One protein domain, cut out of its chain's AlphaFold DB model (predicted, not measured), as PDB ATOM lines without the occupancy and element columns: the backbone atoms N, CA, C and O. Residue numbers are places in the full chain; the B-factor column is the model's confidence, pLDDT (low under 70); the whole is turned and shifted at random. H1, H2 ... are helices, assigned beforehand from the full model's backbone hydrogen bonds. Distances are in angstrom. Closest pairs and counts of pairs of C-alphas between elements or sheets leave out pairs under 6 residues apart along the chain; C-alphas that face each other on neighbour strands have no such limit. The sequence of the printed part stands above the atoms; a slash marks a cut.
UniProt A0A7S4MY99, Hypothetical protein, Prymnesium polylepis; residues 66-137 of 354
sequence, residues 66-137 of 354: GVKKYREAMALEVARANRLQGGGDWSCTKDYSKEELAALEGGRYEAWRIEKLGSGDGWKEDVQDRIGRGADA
ATOM      1  N   GLY A  66      14.474  66.872   6.867       97.81
ATOM      2  CA  GLY A  66      15.534  67.061   7.847       97.81
ATOM      3  C   GLY A  66      15.577  65.969   8.917       97.81
ATOM      4  O   GLY A  66      14.596  65.253   9.143       97.81
ATOM      5  N   VAL A  67      16.709  65.868   9.617       98.00
ATOM      6  CA  VAL A  67      16.977  64.817  10.619       98.00
ATOM      7  C   VAL A  67      15.914  64.797  11.717       98.00
ATOM      8  O   VAL A  67      15.426  63.733  12.097       98.00
ATOM      9  N   LYS A  68      15.522  65.974  12.216       97.25
ATOM     10  CA  LYS A  68      14.514  66.098  13.272       97.25
ATOM     11  C   LYS A  68      13.154  65.559  12.821       97.25
ATOM     12  O   LYS A  68      12.605  64.672  13.468       97.25
ATOM     13  N   LYS A  69      12.654  66.039  11.679       97.56
ATOM     14  CA  LYS A  69      11.371  65.600  11.109       97.56
ATOM     15  C   LYS A  69      11.380  64.106  10.772       97.56
ATOM     16  O   LYS A  69      10.366  63.432  10.930       97.56
ATOM     17  N   TYR A  70      12.524  63.570  10.348       97.94
ATOM     18  CA  TYR A  70      12.669  62.136  10.120       97.94
ATOM     19  C   TYR A  70      12.527  61.323  11.414       97.94
ATOM     20  O   TYR A  70      11.788  60.342  11.446       97.94
ATOM     21  N   ARG A  71      13.173  61.752  12.508       97.31
ATOM     22  CA  ARG A  71      13.030  61.113  13.831       97.31
ATOM     23  C   ARG A  71      11.592  61.172  14.347       97.31
ATOM     24  O   ARG A  71      11.112  60.192  14.906       97.31
ATOM     25  N   GLU A  72      10.897  62.285  14.121       97.31
ATOM     26  CA  GLU A  72       9.469  62.412  14.443       97.31
ATOM     27  C   GLU A  72       8.624  61.400  13.652       97.31
ATOM     28  O   GLU A  72       7.786  60.720  14.241       97.31
ATOM     29  N   ALA A  73       8.882  61.229  12.350       97.12
ATOM     30  CA  ALA A  73       8.195  60.230  11.528       97.12
ATOM     31  C   ALA A  73       8.446  58.792  12.023       97.12
ATOM     32  O   ALA A  73       7.502  58.012  12.142       97.12
ATOM     33  N   MET A  74       9.693  58.463  12.382       96.94
ATOM     34  CA  MET A  74      10.053  57.170  12.980       96.94
ATOM     35  C   MET A  74       9.278  56.919  14.282       96.94
ATOM     36  O   MET A  74       8.657  55.870  14.449       96.94
ATOM     37  N   ALA A  75       9.265  57.897  15.193       96.25
ATOM     38  CA  ALA A  75       8.579  57.780  16.479       96.25
ATOM     39  C   ALA A  75       7.056  57.646  16.318       96.25
ATOM     40  O   ALA A  75       6.421  56.844  17.009       96.25
ATOM     41  N   LEU A  76       6.460  58.399  15.389       95.94
ATOM     42  CA  LEU A  76       5.037  58.306  15.067       95.94
ATOM     43  C   LEU A  76       4.660  56.926  14.521       95.94
ATOM     44  O   LEU A  76       3.608  56.398  14.889       95.94
ATOM     45  N   GLU A  77       5.514  56.330  13.688       95.25
ATOM     46  CA  GLU A  77       5.290  54.992  13.140       95.25
ATOM     47  C   GLU A  77       5.404  53.903  14.215       95.25
ATOM     48  O   GLU A  77       4.520  53.049  14.311       95.25
ATOM     49  N   VAL A  78       6.408  53.975  15.095       94.19
ATOM     50  CA  VAL A  78       6.508  53.076  16.260       94.19
ATOM     51  C   VAL A  78       5.266  53.208  17.148       94.19
ATOM     52  O   VAL A  78       4.625  52.213  17.497       94.19
ATOM     53  N   ALA A  79       4.844  54.440  17.450       93.12
ATOM     54  CA  ALA A  79       3.646  54.686  18.246       93.12
ATOM     55  C   ALA A  79       2.369  54.162  17.563       93.12
ATOM     56  O   ALA A  79       1.468  53.665  18.242       93.12
ATOM     57  N   ARG A  80       2.269  54.257  16.229       92.38
ATOM     58  CA  ARG A  80       1.170  53.676  15.444       92.38
ATOM     59  C   ARG A  80       1.159  52.156  15.574       92.38
ATOM     60  O   ARG A  80       0.102  51.603  15.868       92.38
ATOM     61  N   ALA A  81       2.303  51.499  15.393       90.81
ATOM     62  CA  ALA A  81       2.418  50.047  15.505       90.81
ATOM     63  C   ALA A  81       2.038  49.551  16.908       90.81
ATOM     64  O   ALA A  81       1.272  48.596  17.027       90.81
ATOM     65  N   ASN A  82       2.453  50.262  17.962       90.12
ATOM     66  CA  ASN A  82       2.089  49.943  19.348       90.12
ATOM     67  C   ASN A  82       0.572  49.989  19.611       90.12
ATOM     68  O   ASN A  82       0.094  49.308  20.516       90.12
ATOM     69  N   ARG A  83      -0.193  50.771  18.833       88.75
ATOM     70  CA  ARG A  83      -1.659  50.885  18.959       88.75
ATOM     71  C   ARG A  83      -2.442  49.844  18.159       88.75
ATOM     72  O   ARG A  83      -3.655  49.763  18.339       88.75
ATOM     73  N   LEU A  84      -1.805  49.089  17.263       85.38
ATOM     74  CA  LEU A  84      -2.516  48.102  16.452       85.38
ATOM     75  C   LEU A  84      -3.096  46.994  17.341       85.38
ATOM     76  O   LEU A  84      -2.420  46.468  18.225       85.38
ATOM     77  N   GLN A  85      -4.344  46.617  17.091       75.62
ATOM     78  CA  GLN A  85      -4.993  45.465  17.715       75.62
ATOM     79  C   GLN A  85      -5.195  44.390  16.637       75.62
ATOM     80  O   GLN A  85      -5.666  44.712  15.547       75.62
ATOM     81  N   GLY A  86      -4.833  43.134  16.921       67.94
ATOM     82  CA  GLY A  86      -5.056  41.991  16.021       67.94
ATOM     83  C   GLY A  86      -3.879  41.592  15.113       67.94
ATOM     84  O   GLY A  86      -2.738  42.017  15.306       67.94
ATOM     85  N   GLY A  87      -4.175  40.717  14.143       61.66
ATOM     86  CA  GLY A  87      -3.210  40.135  13.203       61.66
ATOM     87  C   GLY A  87      -2.819  41.088  12.070       61.66
ATOM     88  O   GLY A  87      -3.673  41.718  11.451       61.66
ATOM     89  N   GLY A  88      -1.521  41.183  11.793       69.69
ATOM     90  CA  GLY A  88      -0.933  41.992  10.721       69.69
ATOM     91  C   GLY A  88       0.571  41.736  10.591       69.69
ATOM     92  O   GLY A  88       1.123  40.954  11.368       69.69
ATOM     93  N   ASP A  89       1.235  42.418   9.652       68.31
ATOM     94  CA  ASP A  89       2.646  42.184   9.275       68.31
ATOM     95  C   ASP A  89       3.653  42.275  10.441       68.31
ATOM     96  O   ASP A  89       4.743  41.725  10.360       68.31
ATOM     97  N   TRP A  90       3.258  42.894  11.559       75.31
ATOM     98  CA  TRP A  90       4.069  43.058  12.776       75.31
ATOM     99  C   TRP A  90       3.339  42.564  14.031       75.31
ATOM    100  O   TRP A  90       3.521  43.082  15.134       75.31
ATOM    101  N   SER A  91       2.432  41.601  13.859       77.56
ATOM    102  CA  SER A  91       1.728  40.977  14.979       77.56
ATOM    103  C   SER A  91       2.660  40.036  15.739       77.56
ATOM    104  O   SER A  91       3.299  39.152  15.165       77.56
ATOM    105  N   CYS A  92       2.749  40.261  17.045       76.50
ATOM    106  CA  CYS A  92       3.396  39.355  17.981       76.50
ATOM    107  C   CYS A  92       2.379  38.289  18.410       76.50
ATOM    108  O   CYS A  92       1.189  38.585  18.533       76.50
ATOM    109  N   THR A  93       2.826  37.051  18.616       81.62
ATOM    110  CA  THR A  93       2.008  36.005  19.250       81.62
ATOM    111  C   THR A  93       1.882  36.245  20.746       81.62
ATOM    112  O   THR A  93       0.847  35.915  21.327       81.62
ATOM    113  N   LYS A  94       2.901  36.854  21.365       83.44
ATOM    114  CA  LYS A  94       2.796  37.366  22.729       83.44
ATOM    115  C   LYS A  94       1.975  38.657  22.733       83.44
ATOM    116  O   LYS A  94       2.232  39.573  21.952       83.44
ATOM    117  N   ASP A  95       1.028  38.741  23.661       85.81
ATOM    118  CA  ASP A  95       0.278  39.968  23.919       85.81
ATOM    119  C   ASP A  95       1.118  40.870  24.837       85.81
ATOM    120  O   ASP A  95       1.189  40.661  26.049       85.81
ATOM    121  N   TYR A  96       1.864  41.800  24.236       87.38
ATOM    122  CA  TYR A  96       2.752  42.703  24.969       87.38
ATOM    123  C   TYR A  96       1.959  43.819  25.654       87.38
ATOM    124  O   TYR A  96       1.140  44.495  25.021       87.38
ATOM    125  N   SER A  97       2.258  44.077  26.928       89.75
ATOM    126  CA  SER A  97       1.690  45.219  27.647       89.75
ATOM    127  C   SER A  97       2.234  46.553  27.107       89.75
ATOM    128  O   SER A  97       3.256  46.612  26.416       89.75
ATOM    129  N   LYS A  98       1.562  47.665  27.436       88.56
ATOM    130  CA  LYS A  98       2.043  49.008  27.059       88.56
ATOM    131  C   LYS A  98       3.408  49.308  27.674       88.56
ATOM    132  O   LYS A  98       4.235  49.943  27.029       88.56
ATOM    133  N   GLU A  99       3.628  48.851  28.898       92.38
ATOM    134  CA  GLU A  99       4.863  49.020  29.660       92.38
ATOM    135  C   GLU A  99       6.000  48.200  29.042       92.38
ATOM    136  O   GLU A  99       7.106  48.712  28.896       92.38
ATOM    137  N   GLU A 100       5.720  46.967  28.600       91.75
ATOM    138  CA  GLU A 100       6.706  46.133  27.905       91.75
ATOM    139  C   GLU A 100       7.126  46.746  26.563       91.75
ATOM    140  O   GLU A 100       8.315  46.795  26.259       91.75
ATOM    141  N   LEU A 101       6.175  47.266  25.776       91.25
ATOM    142  CA  LEU A 101       6.495  47.945  24.514       91.25
ATOM    143  C   LEU A 101       7.215  49.279  24.732       91.25
ATOM    144  O   LEU A 101       8.035  49.657  23.904       91.25
ATOM    145  N   ALA A 102       6.922  49.999  25.817       91.25
ATOM    146  CA  ALA A 102       7.603  51.250  26.147       91.25
ATOM    147  C   ALA A 102       9.059  51.040  26.599       91.25
ATOM    148  O   ALA A 102       9.852  51.976  26.527       91.25
ATOM    149  N   ALA A 103       9.410  49.833  27.053       93.94
ATOM    150  CA  ALA A 103      10.780  49.468  27.403       93.94
ATOM    151  C   ALA A 103      11.666  49.167  26.176       93.94
ATOM    152  O   ALA A 103      12.885  49.109  26.316       93.94
ATOM    153  N   LEU A 104      11.067  48.989  24.993       93.56
ATOM    154  CA  LEU A 104      11.757  48.720  23.729       93.56
ATOM    155  C   LEU A 104      11.831  50.003  22.890       93.56
ATOM    156  O   LEU A 104      10.808  50.653  22.663       93.56
ATOM    157  N   GLU A 105      13.015  50.360  22.385       94.25
ATOM    158  CA  GLU A 105      13.197  51.571  21.564       94.25
ATOM    159  C   GLU A 105      12.364  51.480  20.273       94.25
ATOM    160  O   GLU A 105      11.723  52.453  19.867       94.25
ATOM    161  N   GLY A 106      12.310  50.290  19.662       93.25
ATOM    162  CA  GLY A 106      11.504  50.021  18.470       93.25
ATOM    163  C   GLY A 106      10.051  49.649  18.751       93.25
ATOM    164  O   GLY A 106       9.298  49.366  17.812       93.25
ATOM    165  N   GLY A 107       9.645  49.617  20.023       93.88
ATOM    166  CA  GLY A 107       8.321  49.177  20.445       93.88
ATOM    167  C   GLY A 107       7.946  47.834  19.821       93.88
ATOM    168  O   GLY A 107       8.665  46.842  19.932       93.88
ATOM    169  N   ARG A 108       6.809  47.802  19.121       92.81
ATOM    170  CA  ARG A 108       6.285  46.578  18.512       92.81
ATOM    171  C   ARG A 108       7.164  46.004  17.398       92.81
ATOM    172  O   ARG A 108       7.145  44.793  17.213       92.81
ATOM    173  N   TYR A 109       7.934  46.822  16.682       93.69
ATOM    174  CA  TYR A 109       8.850  46.315  15.653       93.69
ATOM    175  C   TYR A 109       9.973  45.482  16.278       93.69
ATOM    176  O   TYR A 109      10.246  44.366  15.843       93.69
ATOM    177  N   GLU A 110      10.573  46.000  17.347       94.50
ATOM    178  CA  GLU A 110      11.621  45.305  18.095       94.50
ATOM    179  C   GLU A 110      11.075  44.046  18.781       94.50
ATOM    180  O   GLU A 110      11.672  42.978  18.667       94.50
ATOM    181  N   ALA A 111       9.891  44.131  19.399       92.69
ATOM    182  CA  ALA A 111       9.209  42.977  19.988       92.69
ATOM    183  C   ALA A 111       8.954  41.862  18.959       92.69
ATOM    184  O   ALA A 111       9.256  40.694  19.213       92.69
ATOM    185  N   TRP A 112       8.447  42.228  17.777       93.25
ATOM    186  CA  TRP A 112       8.193  41.286  16.690       93.25
ATOM    187  C   TRP A 112       9.480  40.601  16.231       93.25
ATOM    188  O   TRP A 112       9.493  39.381  16.058       93.25
ATOM    189  N   ARG A 113      10.580  41.351  16.086       92.81
ATOM    190  CA  ARG A 113      11.873  40.770  15.710       92.81
ATOM    191  C   ARG A 113      12.414  39.823  16.773       92.81
ATOM    192  O   ARG A 113      12.831  38.723  16.423       92.81
ATOM    193  N   ILE A 114      12.341  40.193  18.052       92.88
ATOM    194  CA  ILE A 114      12.745  39.306  19.153       92.88
ATOM    195  C   ILE A 114      11.976  37.985  19.068       92.88
ATOM    196  O   ILE A 114      12.574  36.916  19.158       92.88
ATOM    197  N   GLU A 115      10.665  38.040  18.837       91.38
ATOM    198  CA  GLU A 115       9.834  36.842  18.756       91.38
ATOM    199  C   GLU A 115      10.117  35.992  17.506       91.38
ATOM    200  O   GLU A 115      10.188  34.766  17.595       91.38
ATOM    201  N   LYS A 116      10.249  36.616  16.329       91.38
ATOM    202  CA  LYS A 116      10.376  35.893  15.050       91.38
ATOM    203  C   LYS A 116      11.803  35.495  14.705       91.38
ATOM    204  O   LYS A 116      11.996  34.489  14.027       91.38
ATOM    205  N   LEU A 117      12.779  36.286  15.133       93.06
ATOM    206  CA  LEU A 117      14.181  36.182  14.727       93.06
ATOM    207  C   LEU A 117      15.128  35.954  15.915       93.06
ATOM    208  O   LEU A 117      16.311  35.708  15.698       93.06
ATOM    209  N   GLY A 118      14.642  36.032  17.158       93.31
ATOM    210  CA  GLY A 118      15.461  35.845  18.361       93.31
ATOM    211  C   GLY A 118      16.393  37.017  18.693       93.31
ATOM    212  O   GLY A 118      17.176  36.916  19.632       93.31
ATOM    213  N   SER A 119      16.319  38.122  17.946       92.62
ATOM    214  CA  SER A 119      17.074  39.360  18.186       92.62
ATOM    215  C   SER A 119      16.188  40.571  17.910       92.62
ATOM    216  O   SER A 119      15.369  40.525  16.999       92.62
ATOM    217  N   GLY A 120      16.356  41.651  18.677       89.81
ATOM    218  CA  GLY A 120      15.713  42.943  18.409       89.81
ATOM    219  C   GLY A 120      16.394  43.747  17.300       89.81
ATOM    220  O   GLY A 120      15.826  44.721  16.812       89.81
ATOM    221  N   ASP A 121      17.589  43.341  16.867       93.44
ATOM    222  CA  ASP A 121      18.380  44.084  15.889       93.44
ATOM    223  C   ASP A 121      17.671  44.198  14.540       93.44
ATOM    224  O   ASP A 121      17.053  43.255  14.040       93.44
ATOM    225  N   GLY A 122      17.820  45.357  13.904       92.44
ATOM    226  CA  GLY A 122      17.270  45.614  12.577       92.44
ATOM    227  C   GLY A 122      15.861  46.224  12.571       92.44
ATOM    228  O   GLY A 122      15.272  46.412  11.509       92.44
ATOM    229  N   TRP A 123      15.279  46.509  13.743       94.94
ATOM    230  CA  TRP A 123      13.938  47.101  13.820       94.94
ATOM    231  C   TRP A 123      13.891  48.501  13.195       94.94
ATOM    232  O   TRP A 123      12.856  48.915  12.671       94.94
ATOM    233  N   LYS A 124      15.009  49.243  13.232       95.50
ATOM    234  CA  LYS A 124      15.100  50.590  12.654       95.50
ATOM    235  C   LYS A 124      14.864  50.517  11.155       95.50
ATOM    236  O   LYS A 124      14.075  51.298  10.642       95.50
ATOM    237  N   GLU A 125      15.476  49.559  10.479       95.00
ATOM    238  CA  GLU A 125      15.352  49.308   9.048       95.00
ATOM    239  C   GLU A 125      13.907  48.965   8.667       95.00
ATOM    240  O   GLU A 125      13.418  49.459   7.653       95.00
ATOM    241  N   ASP A 126      13.190  48.208   9.503       94.19
ATOM    242  CA  ASP A 126      11.769  47.905   9.274       94.19
ATOM    243  C   ASP A 126      10.896  49.162   9.368       94.19
ATOM    244  O   ASP A 126      10.035  49.404   8.516       94.19
ATOM    245  N   VAL A 127      11.131  50.004  10.382       94.88
ATOM    246  CA  VAL A 127      10.419  51.283  10.522       94.88
ATOM    247  C   VAL A 127      10.767  52.211   9.356       94.88
ATOM    248  O   VAL A 127       9.868  52.831   8.788       94.88
ATOM    249  N   GLN A 128      12.041  52.284   8.962       95.19
ATOM    250  CA  GLN A 128      12.516  53.085   7.831       95.19
ATOM    251  C   GLN A 128      11.870  52.646   6.513       95.19
ATOM    252  O   GLN A 128      11.408  53.491   5.743       95.19
ATOM    253  N   ASP A 129      11.809  51.339   6.255       93.75
ATOM    254  CA  ASP A 129      11.116  50.773   5.101       93.75
ATOM    255  C   ASP A 129       9.626  51.126   5.136       93.75
ATOM    256  O   ASP A 129       9.065  51.546   4.120       93.75
ATOM    257  N   ARG A 130       8.990  51.064   6.312       93.88
ATOM    258  CA  ARG A 130       7.577  51.413   6.452       93.88
ATOM    259  C   ARG A 130       7.293  52.887   6.169       93.88
ATOM    260  O   ARG A 130       6.390  53.171   5.381       93.88
ATOM    261  N   ILE A 131       8.033  53.814   6.779       95.62
ATOM    262  CA  ILE A 131       7.851  55.261   6.540       95.62
ATOM    263  C   ILE A 131       8.347  55.691   5.155       95.62
ATOM    264  O   ILE A 131       8.050  56.793   4.705       95.62
ATOM    265  N   GLY A 132       9.091  54.826   4.464       94.00
ATOM    266  CA  GLY A 132       9.520  54.999   3.081       94.00
ATOM    267  C   GLY A 132       8.493  54.543   2.037       94.00
ATOM    268  O   GLY A 132       8.834  54.515   0.853       94.00
ATOM    269  N   ARG A 133       7.267  54.175   2.436       90.62
ATOM    270  CA  ARG A 133       6.198  53.682   1.548       90.62
ATOM    271  C   ARG A 133       4.941  54.555   1.626       90.62
ATOM    272  O   ARG A 133       4.623  55.120   2.666       90.62
ATOM    273  N   GLY A 134       4.177  54.584   0.533       89.19
ATOM    274  CA  GLY A 134       2.894  55.293   0.447       89.19
ATOM    275  C   GLY A 134       3.013  56.755   0.007       89.19
ATOM    276  O   GLY A 134       4.081  57.213  -0.379       89.19
ATOM    277  N   ALA A 135       1.889  57.475   0.036       85.50
ATOM    278  CA  ALA A 135       1.804  58.858  -0.446       85.50
ATOM    279  C   ALA A 135       2.608  59.857   0.411       85.50
ATOM    280  O   ALA A 135       3.129  60.839  -0.113       85.50
ATOM    281  N   ASP A 136       2.753  59.569   1.707       90.19
ATOM    282  CA  ASP A 136       3.491  60.391   2.674       90.19
ATOM    283  C   ASP A 136       4.905  59.855   2.939       90.19
ATOM    284  O   ASP A 136       5.492  60.122   3.988       90.19
ATOM    285  N   ALA A 137       5.452  59.065   2.009       95.00
ATOM    286  CA  ALA A 137       6.757  58.454   2.187       95.00
ATOM    287  C   ALA A 137       7.854  59.511   2.375       95.00
ATOM    288  O   ALA A 137       7.927  60.500   1.638       95.00
TER     289      ALA A 137
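This is residues 66 to 137 of the 354 residues of the protein "Hypothetical protein" of Prymnesium polylepis (UniProt A0A7S4MY99). One long helix, H1, makes most of the length of this domain, with H4 crossing its middle about perpendicular and a head at its last residues made of H3, the short H2 and the loop of residues 83 to 97. That loop swings out from the end of H1 and comes back to H2, from which the chain turns into H3 and then folds back to H4 over H1. The printed part has 72 residues with four named helices, in the order H1, H2, H3, H4, and no named strand; its class is all helix. The whole is compact, with a radius of gyration of the C-alphas of 11.9 A, and elongated, with spans of 35 by 22 by 21 A.

H1 covers residues 67 to 82 and is 22.8 A long from first to last C-alpha, beginning at C-alpha 67 at (16.977, 64.817, 10.619) and ending at C-alpha 82 at (2.089, 49.943, 19.348). H2 covers residues 98 to 102, over 6.1 A. H3 covers residues 108 to 117, over 13.6 A. H4 covers residues 123 to 131, over 12.5 A, and ends at C-alpha 131 at (7.851, 55.261, 6.540).

H1 touches H4 with residues 73 to 78 alone. Their closest C-alphas, those of Met 74 and Val 127, are 6.4 A apart, and their lines stand about perpendicular at 82 degrees. H1 touches H3 with residues 78 to 82 alone; the closest C-alphas are those of Asn 82 and Arg 108, at 5.4 A. H1 and H3 run the same way at a steep tilt of 69 degrees, only just short of about perpendicular. H3 and H4 touch, with the closest C-alphas, those of Glu 110 and Trp 123, 5.2 A apart. They run opposite ways at a steep tilt of 56 degrees. The helix packing is mostly crossed: of these three touching pairs, 0 are at a shallow tilt. H2 is close to H1 but not clearly touching it, the closest C-alphas being those of Asn 82 and Leu 101, at 7.1 A. H2 is also close to H3 but not clearly touching it, with the closest C-alphas, those of Leu 101 and Arg 108, at 6.2 A. H2 and H4 are apart. In H1, H2, H3 and H4 every O i to N i+4 pair is within hydrogen-bond range.

The two C-alphas farthest apart are those of Gly 66 and Thr 93, at 35.7 A. The first and last printed C-alphas, those of Gly 66 and Ala 137, are 13.5 A apart. The printed part has no cut. The link from H1 to H2 is long, with 15 residues, while those from H2 to H3 and from H3 to H4 are tight, with 5 residues each. The mean pLDDT of the printed part is 90.4; residues 86 to 89, in the long link, are under 70.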